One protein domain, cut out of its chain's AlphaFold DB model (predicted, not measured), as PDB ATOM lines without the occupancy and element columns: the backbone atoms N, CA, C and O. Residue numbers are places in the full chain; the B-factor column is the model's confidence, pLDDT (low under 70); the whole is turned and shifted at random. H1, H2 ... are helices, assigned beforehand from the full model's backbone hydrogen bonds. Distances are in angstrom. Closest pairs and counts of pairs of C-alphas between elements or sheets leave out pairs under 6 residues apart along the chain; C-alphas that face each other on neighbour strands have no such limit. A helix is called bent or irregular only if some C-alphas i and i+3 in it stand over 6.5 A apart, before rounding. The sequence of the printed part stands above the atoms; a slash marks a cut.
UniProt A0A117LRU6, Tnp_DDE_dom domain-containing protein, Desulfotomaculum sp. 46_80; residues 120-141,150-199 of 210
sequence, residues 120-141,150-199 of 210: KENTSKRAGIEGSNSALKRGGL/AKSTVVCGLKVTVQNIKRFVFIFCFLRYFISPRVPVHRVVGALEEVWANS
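What this domain is: This is residues 120 to 141 and 150 to 199 of the 210 residues of the protein "Tnp_DDE_dom domain-containing protein" of Desulfotomaculum sp. 46_80 (UniProt A0A117LRU6). One long helix, H2, makes the longest axis of a loose, open shape; H1 meets its first half with one end and sticks out from it as an arm with residues 120 to 131, and past the far end of H2 the chain folds back into a short helix, H3, which touches neither of the other two. H1 and H2 meet at a steep angle, and the body is flat, with spans of 45 by 40 by 15 A. The printed part has 72 residues with three named helices, in the order H1, H2, H3, and no named strand; the class is all helix. The whole is loose, with a radius of gyration of the C-alphas of 15.7 A.

How they stand to each other: The longest helix is H2, residues 150 to 179. It touches H1, residues 120 to 141, with 7 pairs of C-alphas within 8 A; the closest C-alphas of the two are those of Cys 156 and Leu 141, 6.7 A apart. H2 touches H1 with residues 156 to 163 alone, and H1 touches H2 with residues 135 to 141 alone. Their lines stand at a steep tilt of 62 degrees, opposite ways, and their centres are 14.1 A apart. H3, residues 186 to 197, follows H2 after a short link of 6 residues, yet H2 and H3 are apart. H1 and H3 are apart too. In H2 and H3 every O i to N i+4 pair is within hydrogen-bond range; in H1 it is 16 of 18.

Where its parts are: H2 measures 44.0 A from C-alpha 150 at (151.590, 190.939, 262.467) to C-alpha 179 at (134.523, 153.332, 247.242). H1 begins with C-alpha 120 at (137.610, 158.394, 277.369) and measures 29.1 A to C-alpha 141. H1 is irregular: C-alphas 138 and 141 are 7.0 A apart, where about 5 A is found in a regular helix. H3 measures 16.1 A from C-alpha 186 to C-alpha 197, which is at (160.673, 166.674, 245.707).

The domain as a whole: The two C-alphas farthest apart are those of Ala 150 and Arg 182, 47.1 A. Residues 142 to 149 are not printed, and the C-alphas of residues 141 and 150 are 14.9 A apart across this cut, which is the link from H1 to H2. Besides residues 120 to 131 of H1, three more stretches stand free: residues 165 to 172 of H2, residues 178 to 184, and residues 189 to 199, of which 189 to 197 belong to H3. The mean pLDDT of the printed part is 73.8; residues 174 to 199 are under 70, and H3 has a mean of 48.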
ATOM      1  N   LYS A 120     137.268 159.025 278.659       77.75
ATOM      2  CA  LYS A 120     137.610 158.394 277.369       77.75
ATOM      3  C   LYS A 120     137.514 159.389 276.211       77.75
ATOM      4  O   LYS A 120     138.422 159.473 275.386       77.75
ATOM      5  N   GLU A 121     136.435 160.162 276.177       80.06
ATOM      6  CA  GLU A 121     136.195 161.166 275.145       80.06
ATOM      7  C   GLU A 121     137.192 162.325 275.249       80.06
ATOM      8  O   GLU A 121     137.798 162.707 274.246       80.06
ATOM      9  N   ASN A 122     137.456 162.802 276.466       79.94
ATOM     10  CA  ASN A 122     138.443 163.848 276.723       79.94
ATOM     11  C   ASN A 122     139.851 163.435 276.275       79.94
ATOM     12  O   ASN A 122     140.557 164.227 275.651       79.94
ATOM     13  N   THR A 123     140.236 162.175 276.511       79.69
ATOM     14  CA  THR A 123     141.533 161.636 276.063       79.69
ATOM     15  C   THR A 123     141.626 161.598 274.535       79.69
ATOM     16  O   THR A 123     142.633 162.018 273.966       79.69
ATOM     17  N   SER A 124     140.564 161.149 273.858       83.19
ATOM     18  CA  SER A 124     140.505 161.117 272.389       83.19
ATOM     19  C   SER A 124     140.600 162.521 271.780       83.19
ATOM     20  O   SER A 124     141.400 162.771 270.875       83.19
ATOM     21  N   LYS A 125     139.849 163.483 272.326       83.88
ATOM     22  CA  LYS A 125     139.872 164.879 271.865       83.88
ATOM     23  C   LYS A 125     141.228 165.532 272.107       83.88
ATOM     24  O   LYS A 125     141.739 166.214 271.218       83.88
ATOM     25  N   ARG A 126     141.856 165.259 273.252       83.19
ATOM     26  CA  ARG A 126     143.221 165.703 273.549       83.19
ATOM     27  C   ARG A 126     144.232 165.156 272.543       83.19
ATOM     28  O   ARG A 126     145.012 165.937 272.005       83.19
ATOM     29  N   ALA A 127     144.166 163.865 272.213       84.44
ATOM     30  CA  ALA A 127     145.007 163.280 271.167       84.44
ATOM     31  C   ALA A 127     144.805 163.976 269.805       84.44
ATOM     32  O   ALA A 127     145.776 164.227 269.088       84.44
ATOM     33  N   GLY A 128     143.572 164.370 269.468       84.62
ATOM     34  CA  GLY A 128     143.277 165.168 268.273       84.62
ATOM     35  C   GLY A 128     143.916 166.566 268.282       84.62
ATOM     36  O   GLY A 128     144.485 166.996 267.270       84.62
ATOM     37  N   ILE A 129     143.866 167.265 269.420       84.38
ATOM     38  CA  ILE A 129     144.483 168.590 269.609       84.38
ATOM     39  C   ILE A 129     146.014 168.486 269.535       84.38
ATOM     40  O   ILE A 129     146.651 169.198 268.753       84.38
ATOM     41  N   GLU A 130     146.616 167.564 270.287       87.56
ATOM     42  CA  GLU A 130     148.069 167.351 270.323       87.56
ATOM     43  C   GLU A 130     148.607 166.897 268.962       87.56
ATOM     44  O   GLU A 130     149.600 167.440 268.468       87.56
ATOM     45  N   GLY A 131     147.908 165.970 268.301       86.81
ATOM     46  CA  GLY A 131     148.227 165.535 266.944       86.81
ATOM     47  C   GLY A 131     148.162 166.687 265.944       86.81
ATOM     48  O   GLY A 131     149.006 166.789 265.048       86.81
ATOM     49  N   SER A 132     147.212 167.609 266.126       87.38
ATOM     50  CA  SER A 132     147.097 168.792 265.277       87.38
ATOM     51  C   SER A 132     148.230 169.782 265.468       87.38
ATOM     52  O   SER A 132     148.832 170.204 264.477       87.38
ATOM     53  N   ASN A 133     148.582 170.076 266.714       87.38
ATOM     54  CA  ASN A 133     149.710 170.941 267.036       87.38
ATOM     55  C   ASN A 133     151.041 170.328 266.579       87.38
ATOM     56  O   ASN A 133     151.883 171.031 266.024       87.38
ATOM     57  N   SER A 134     151.223 169.016 266.739       87.44
ATOM     58  CA  SER A 134     152.408 168.297 266.256       87.44
ATOM     59  C   SER A 134     152.543 168.359 264.731       87.44
ATOM     60  O   SER A 134     153.634 168.589 264.208       87.44
ATOM     61  N   ALA A 135     151.443 168.200 263.990       88.56
ATOM     62  CA  ALA A 135     151.465 168.324 262.535       88.56
ATOM     63  C   ALA A 135     151.839 169.745 262.077       88.56
ATOM     64  O   ALA A 135     152.648 169.898 261.166       88.56
ATOM     65  N   LEU A 136     151.318 170.774 262.751       90.19
ATOM     66  CA  LEU A 136     151.677 172.166 262.475       90.19
ATOM     67  C   LEU A 136     153.146 172.465 262.797       90.19
ATOM     68  O   LEU A 136     153.831 173.088 261.988       90.19
ATOM     69  N   LYS A 137     153.655 171.987 263.940       88.62
ATOM     70  CA  LYS A 137     155.074 172.122 264.308       88.62
ATOM     71  C   LYS A 137     155.985 171.477 263.267       88.62
ATOM     72  O   LYS A 137     156.936 172.109 262.832       88.62
ATOM     73  N   ARG A 138     155.641 170.278 262.781       87.75
ATOM     74  CA  ARG A 138     156.361 169.622 261.673       87.75
ATOM     75  C   ARG A 138     156.296 170.407 260.357       87.75
ATOM     76  O   ARG A 138     157.217 170.313 259.563       87.75
ATOM     77  N   GLY A 139     155.259 171.220 260.151       84.38
ATOM     78  CA  GLY A 139     155.178 172.209 259.066       84.38
ATOM     79  C   GLY A 139     156.010 173.483 259.301       84.38
ATOM     80  O   GLY A 139     155.805 174.494 258.622       84.38
ATOM     81  N   GLY A 140     156.906 173.486 260.291       87.50
ATOM     82  CA  GLY A 140     157.768 174.611 260.650       87.50
ATOM     83  C   GLY A 140     157.036 175.739 261.373       87.50
ATOM     84  O   GLY A 140     157.398 176.903 261.216       87.50
ATOM     85  N   LEU A 141     155.938 175.459 262.082       88.88
ATOM     86  CA  LEU A 141     155.289 176.477 262.922       88.88
ATOM     87  C   LEU A 141     156.148 176.834 264.152       88.88
ATOM     88  O   LEU A 141     155.995 177.916 264.706       88.88
ATOM     89  N   ALA A 150     152.427 190.918 263.668       93.06
ATOM     90  CA  ALA A 150     151.590 190.939 262.467       93.06
ATOM     91  C   ALA A 150     152.030 189.910 261.407       93.06
ATOM     92  O   ALA A 150     151.217 189.118 260.934       93.06
ATOM     93  N   LYS A 151     153.329 189.874 261.072       91.75
ATOM     94  CA  LYS A 151     153.874 188.945 260.068       91.75
ATOM     95  C   LYS A 151     153.767 187.495 260.538       91.75
ATOM     96  O   LYS A 151     153.331 186.638 259.773       91.75
ATOM     97  N   SER A 152     154.110 187.229 261.799       91.62
ATOM     98  CA  SER A 152     153.983 185.897 262.391       91.62
ATOM     99  C   SER A 152     152.528 185.421 262.402       91.62
ATOM    100  O   SER A 152     152.277 184.280 262.030       91.62
ATOM    101  N   THR A 153     151.558 186.281 262.733       93.12
ATOM    102  CA  THR A 153     150.128 185.927 262.708       93.12
ATOM    103  C   THR A 153     149.658 185.522 261.312       93.12
ATOM    104  O   THR A 153     149.002 184.489 261.179       93.12
ATOM    105  N   VAL A 154     150.026 186.274 260.269       93.69
ATOM    106  CA  VAL A 154     149.644 185.949 258.883       93.69
ATOM    107  C   VAL A 154     150.244 184.610 258.446       93.69
ATOM    108  O   VAL A 154     149.521 183.748 257.946       93.69
ATOM    109  N   VAL A 155     151.543 184.393 258.680       92.44
ATOM    110  CA  VAL A 155     152.213 183.133 258.306       92.44
ATOM    111  C   VAL A 155     151.643 181.945 259.085       92.44
ATOM    112  O   VAL A 155     151.390 180.897 258.491       92.44
ATOM    113  N   CYS A 156     151.381 182.099 260.386       92.06
ATOM    114  CA  CYS A 156     150.695 181.082 261.184       92.06
ATOM    115  C   CYS A 156     149.327 180.735 260.589       92.06
ATOM    116  O   CYS A 156     149.033 179.556 260.396       92.06
ATOM    117  N   GLY A 157     148.516 181.746 260.258       92.19
ATOM    118  CA  GLY A 157     147.199 181.557 259.650       92.19
ATOM    119  C   GLY A 157     147.275 180.771 258.342       92.19
ATOM    120  O   GLY A 157     146.570 179.777 258.181       92.19
ATOM    121  N   LEU A 158     148.200 181.136 257.449       92.88
ATOM    122  CA  LEU A 158     148.423 180.418 256.190       92.88
ATOM    123  C   LEU A 158     148.828 178.955 256.418       92.88
ATOM    124  O   LEU A 158     148.263 178.059 255.788       92.88
ATOM    125  N   LYS A 159     149.753 178.683 257.350       91.44
ATOM    126  CA  LYS A 159     150.166 177.307 257.683       91.44
ATOM    127  C   LYS A 159     149.005 176.471 258.228       91.44
ATOM    128  O   LYS A 159     148.863 175.308 257.847       91.44
ATOM    129  N   VAL A 160     148.157 177.054 259.077       93.00
ATOM    130  CA  VAL A 160     146.951 176.386 259.596       93.00
ATOM    131  C   VAL A 160     145.978 176.058 258.464       93.00
ATOM    132  O   VAL A 160     145.506 174.922 258.378       93.00
ATOM    133  N   THR A 161     145.736 177.000 257.551       92.31
ATOM    134  CA  THR A 161     144.874 176.789 256.379       92.31
ATOM    135  C   THR A 161     145.389 175.656 255.495       92.31
ATOM    136  O   THR A 161     144.635 174.735 255.178       92.31
ATOM    137  N   VAL A 162     146.682 175.658 255.154       91.81
ATOM    138  CA  VAL A 162     147.307 174.594 254.345       91.81
ATOM    139  C   VAL A 162     147.176 173.233 255.029       91.81
ATOM    140  O   VAL A 162     146.827 172.244 254.384       91.81
ATOM    141  N   GLN A 163     147.387 173.166 256.344       89.38
ATOM    142  CA  GLN A 163     147.251 171.922 257.098       89.38
ATOM    143  C   GLN A 163     145.803 171.400 257.113       89.38
ATOM    144  O   GLN A 163     145.588 170.186 257.049       89.38
ATOM    145  N   ASN A 164     144.809 172.288 257.165       90.19
ATOM    146  CA  ASN A 164     143.396 171.911 257.077       90.19
ATOM    147  C   ASN A 164     143.027 171.402 255.677       90.19
ATOM    148  O   ASN A 164     142.392 170.353 255.567       90.19
ATOM    149  N   ILE A 165     143.501 172.066 254.617       91.06
ATOM    150  CA  ILE A 165     143.321 171.603 253.231       91.06
ATOM    151  C   ILE A 165     143.963 170.224 253.045       91.06
ATOM    152  O   ILE A 165     143.326 169.312 252.523       91.06
ATOM    153  N   LYS A 166     145.191 170.026 253.539       87.12
ATOM    154  CA  LYS A 166     145.891 168.735 253.466       87.12
ATOM    155  C   LYS A 166     145.084 167.599 254.100       87.12
ATOM    156  O   LYS A 166     145.012 166.515 253.528       87.12
ATOM    157  N   ARG A 167     144.458 167.838 255.258       85.69
ATOM    158  CA  ARG A 167     143.570 166.852 255.904       85.69
ATOM    159  C   ARG A 167     142.337 166.554 255.068       85.69
ATOM    160  O   ARG A 167     141.985 165.388 254.923       85.69
ATOM    161  N   PHE A 168     141.705 167.589 254.521       87.31
ATOM    162  CA  PHE A 168     140.518 167.434 253.688       87.31
ATOM    163  C   PHE A 168     140.816 166.594 252.440       87.31
ATOM    164  O   PHE A 168     140.119 165.619 252.174       87.31
ATOM    165  N   VAL A 169     141.905 166.908 251.734       87.81
ATOM    166  CA  VAL A 169     142.350 166.155 250.552       87.81
ATOM    167  C   VAL A 169     142.693 164.714 250.917       87.81
ATOM    168  O   VAL A 169     142.269 163.799 250.218       87.81
ATOM    169  N   PHE A 170     143.409 164.495 252.025       81.62
ATOM    170  CA  PHE A 170     143.751 163.147 252.477       81.62
ATOM    171  C   PHE A 170     142.498 162.304 252.741       81.62
ATOM    172  O   PHE A 170     142.388 161.200 252.219       81.62
ATOM    173  N   ILE A 171     141.524 162.844 253.482       81.06
ATOM    174  CA  ILE A 171     140.248 162.170 253.764       81.06
ATOM    175  C   ILE A 171     139.490 161.890 252.462       81.06
ATOM    176  O   ILE A 171     139.051 160.764 252.240       81.06
ATOM    177  N   PHE A 172     139.376 162.874 251.570       78.69
ATOM    178  CA  PHE A 172     138.640 162.731 250.314       78.69
ATOM    179  C   PHE A 172     139.265 161.688 249.372       78.69
ATOM    180  O   PHE A 172     138.559 160.832 248.833       78.69
ATOM    181  N   CYS A 173     140.591 161.704 249.205       70.62
ATOM    182  CA  CYS A 173     141.310 160.690 248.430       70.62
ATOM    183  C   CYS A 173     141.181 159.296 249.055       70.62
ATOM    184  O   CYS A 173     140.995 158.323 248.327       70.62
ATOM    185  N   PHE A 174     141.235 159.197 250.385       64.81
ATOM    186  CA  PHE A 174     141.103 157.926 251.092       64.81
ATOM    187  C   PHE A 174     139.687 157.338 250.967       64.81
ATOM    188  O   PHE A 174     139.536 156.159 250.652       64.81
ATOM    189  N   LEU A 175     138.637 158.160 251.109       63.28
ATOM    190  CA  LEU A 175     137.247 157.736 250.882       63.28
ATOM    191  C   LEU A 175     137.014 157.278 249.436       63.28
ATOM    192  O   LEU A 175     136.342 156.273 249.205       63.28
ATOM    193  N   ARG A 176     137.596 157.970 248.452       57.97
ATOM    194  CA  ARG A 176     137.477 157.586 247.037       57.97
ATOM    195  C   ARG A 176     138.159 156.246 246.734       57.97
ATOM    196  O   ARG A 176     137.672 155.508 245.882       57.97
ATOM    197  N   TYR A 177     139.228 155.915 247.456       51.88
ATOM    198  CA  TYR A 177     139.927 154.629 247.355       51.88
ATOM    199  C   TYR A 177     139.091 153.464 247.910       51.88
ATOM    200  O   TYR A 177     139.060 152.385 247.324       51.88
ATOM    201  N   PHE A 178     138.365 153.691 249.009       52.03
ATOM    202  CA  PHE A 178     137.502 152.675 249.624       52.03
ATOM    203  C   PHE A 178     136.213 152.419 248.821       52.03
ATOM    204  O   PHE A 178     135.678 151.316 248.844       52.03
ATOM    205  N   ILE A 179     135.731 153.425 248.082       53.78
ATOM    206  CA  ILE A 179     134.523 153.332 247.242       53.78
ATOM    207  C   ILE A 179     134.848 152.825 245.818       53.78
ATOM    208  O   ILE A 179     133.962 152.330 245.123       53.78
ATOM    209  N   SER A 180     136.106 152.893 245.360       46.16
ATOM    210  CA  SER A 180     136.502 152.374 244.042       46.16
ATOM    211  C   SER A 180     137.921 151.772 244.057       46.16
ATOM    212  O   SER A 180     138.900 152.519 244.003       46.16
ATOM    213  N   PRO A 181     138.078 150.432 244.062       48.81
ATOM    214  CA  PRO A 181     139.375 149.759 244.239       48.81
ATOM    215  C   PRO A 181     140.279 149.775 242.985       48.81
ATOM    216  O   PRO A 181     141.121 148.900 242.810       48.81
ATOM    217  N   ARG A 182     140.115 150.733 242.065       48.44
ATOM    218  CA  ARG A 182     140.700 150.661 240.710       48.44
ATOM    219  C   ARG A 182     142.002 151.431 240.480       48.44
ATOM    220  O   ARG A 182     142.418 151.535 239.329       48.44
ATOM    221  N   VAL A 183     142.665 151.955 241.512       50.88
ATOM    222  CA  VAL A 183     143.948 152.660 241.324       50.88
ATOM    223  C   VAL A 183     145.025 152.067 242.236       50.88
ATOM    224  O   VAL A 183     144.898 152.183 243.446       50.88
ATOM    225  N   PRO A 184     146.086 151.441 241.700       46.88
ATOM    226  CA  PRO A 184     147.160 150.881 242.516       46.88
ATOM    227  C   PRO A 184     148.013 151.972 243.193       46.88
ATOM    228  O   PRO A 184     148.417 152.956 242.567       46.88
ATOM    229  N   VAL A 185     148.312 151.744 244.480       51.12
ATOM    230  CA  VAL A 185     149.025 152.616 245.443       51.12
ATOM    231  C   VAL A 185     150.285 153.295 244.879       51.12
ATOM    232  O   VAL A 185     150.540 154.464 245.169       51.12
ATOM    233  N   HIS A 186     151.046 152.605 244.028       49.50
ATOM    234  CA  HIS A 186     152.352 153.063 243.538       49.50
ATOM    235  C   HIS A 186     152.292 154.361 242.709       49.50
ATOM    236  O   HIS A 186     153.267 155.105 242.644       49.50
ATOM    237  N   ARG A 187     151.152 154.672 242.078       44.22
ATOM    238  CA  ARG A 187     151.040 155.838 241.178       44.22
ATOM    239  C   ARG A 187     150.679 157.141 241.895       44.22
ATOM    240  O   ARG A 187     151.018 158.211 241.410       44.22
ATOM    241  N   VAL A 188     150.002 157.054 243.044       50.28
ATOM    242  CA  VAL A 188     149.585 158.230 243.831       50.28
ATOM    243  C   VAL A 188     150.690 158.660 244.794       50.28
ATOM    244  O   VAL A 188     150.923 159.857 244.942       50.28
ATOM    245  N   VAL A 189     151.407 157.701 245.391       52.19
ATOM    246  CA  VAL A 189     152.591 157.994 246.216       52.19
ATOM    247  C   VAL A 189     153.674 158.659 245.366       52.19
ATOM    248  O   VAL A 189     154.150 159.717 245.753       52.19
ATOM    249  N   GLY A 190     153.952 158.141 244.162       44.88
ATOM    250  CA  GLY A 190     154.927 158.745 243.244       44.88
ATOM    251  C   GLY A 190     154.579 160.178 242.819       44.88
ATOM    252  O   GLY A 190     155.448 161.040 242.813       44.88
ATOM    253  N   ALA A 191     153.301 160.477 242.555       50.81
ATOM    254  CA  ALA A 191     152.874 161.834 242.197       50.81
ATOM    255  C   ALA A 191     152.955 162.820 243.382       50.81
ATOM    256  O   ALA A 191     153.249 163.999 243.198       50.81
ATOM    257  N   LEU A 192     152.707 162.352 244.611       45.91
ATOM    258  CA  LEU A 192     152.883 163.162 245.819       45.91
ATOM    259  C   LEU A 192     154.361 163.340 246.184       45.91
ATOM    260  O   LEU A 192     154.719 164.423 246.640       45.91
ATOM    261  N   GLU A 193     155.205 162.333 245.951       46.72
ATOM    262  CA  GLU A 193     156.661 162.413 246.120       46.72
ATOM    263  C   GLU A 193     157.314 163.337 245.087       46.72
ATOM    264  O   GLU A 193     158.180 164.114 245.470       46.72
ATOM    265  N   GLU A 194     156.867 163.361 243.828       41.88
ATOM    266  CA  GLU A 194     157.353 164.319 242.816       41.88
ATOM    267  C   GLU A 194     156.968 165.769 243.142       41.88
ATOM    268  O   GLU A 194     157.776 166.687 242.986       41.88
ATOM    269  N   VAL A 195     155.752 165.994 243.647       52.50
ATOM    270  CA  VAL A 195     155.314 167.322 244.115       52.50
ATOM    271  C   VAL A 195     156.062 167.730 245.395       52.50
ATOM    272  O   VAL A 195     156.372 168.907 245.590       52.50
ATOM    273  N   TRP A 196     156.405 166.766 246.254       48.31
ATOM    274  CA  TRP A 196     157.237 166.984 247.442       48.31
ATOM    275  C   TRP A 196     158.711 167.245 247.108       48.31
ATOM    276  O   TRP A 196     159.317 168.112 247.732       48.31
ATOM    277  N   ALA A 197     159.277 166.546 246.124       50.19
ATOM    278  CA  ALA A 197     160.673 166.674 245.707       50.19
ATOM    279  C   ALA A 197     160.948 167.989 244.962       50.19
ATOM    280  O   ALA A 197     162.035 168.545 245.084       50.19
ATOM    281  N   ASN A 198     159.951 168.522 244.248       49.03
ATOM    282  CA  ASN A 198     160.050 169.791 243.517       49.03
ATOM    283  C   ASN A 198     159.641 171.026 244.344       49.03
ATOM    284  O   ASN A 198     159.542 172.132 243.811       49.03
ATOM    285  N   SER A 199     159.396 170.865 245.647       42.69
ATOM    286  CA  SER A 199     159.147 171.988 246.554       42.69
ATOM    287  C   SER A 199     160.482 172.649 246.956       42.69
ATOM    288  O   SER A 199     161.401 171.941 247.356       42.69
TER     289      SER A 199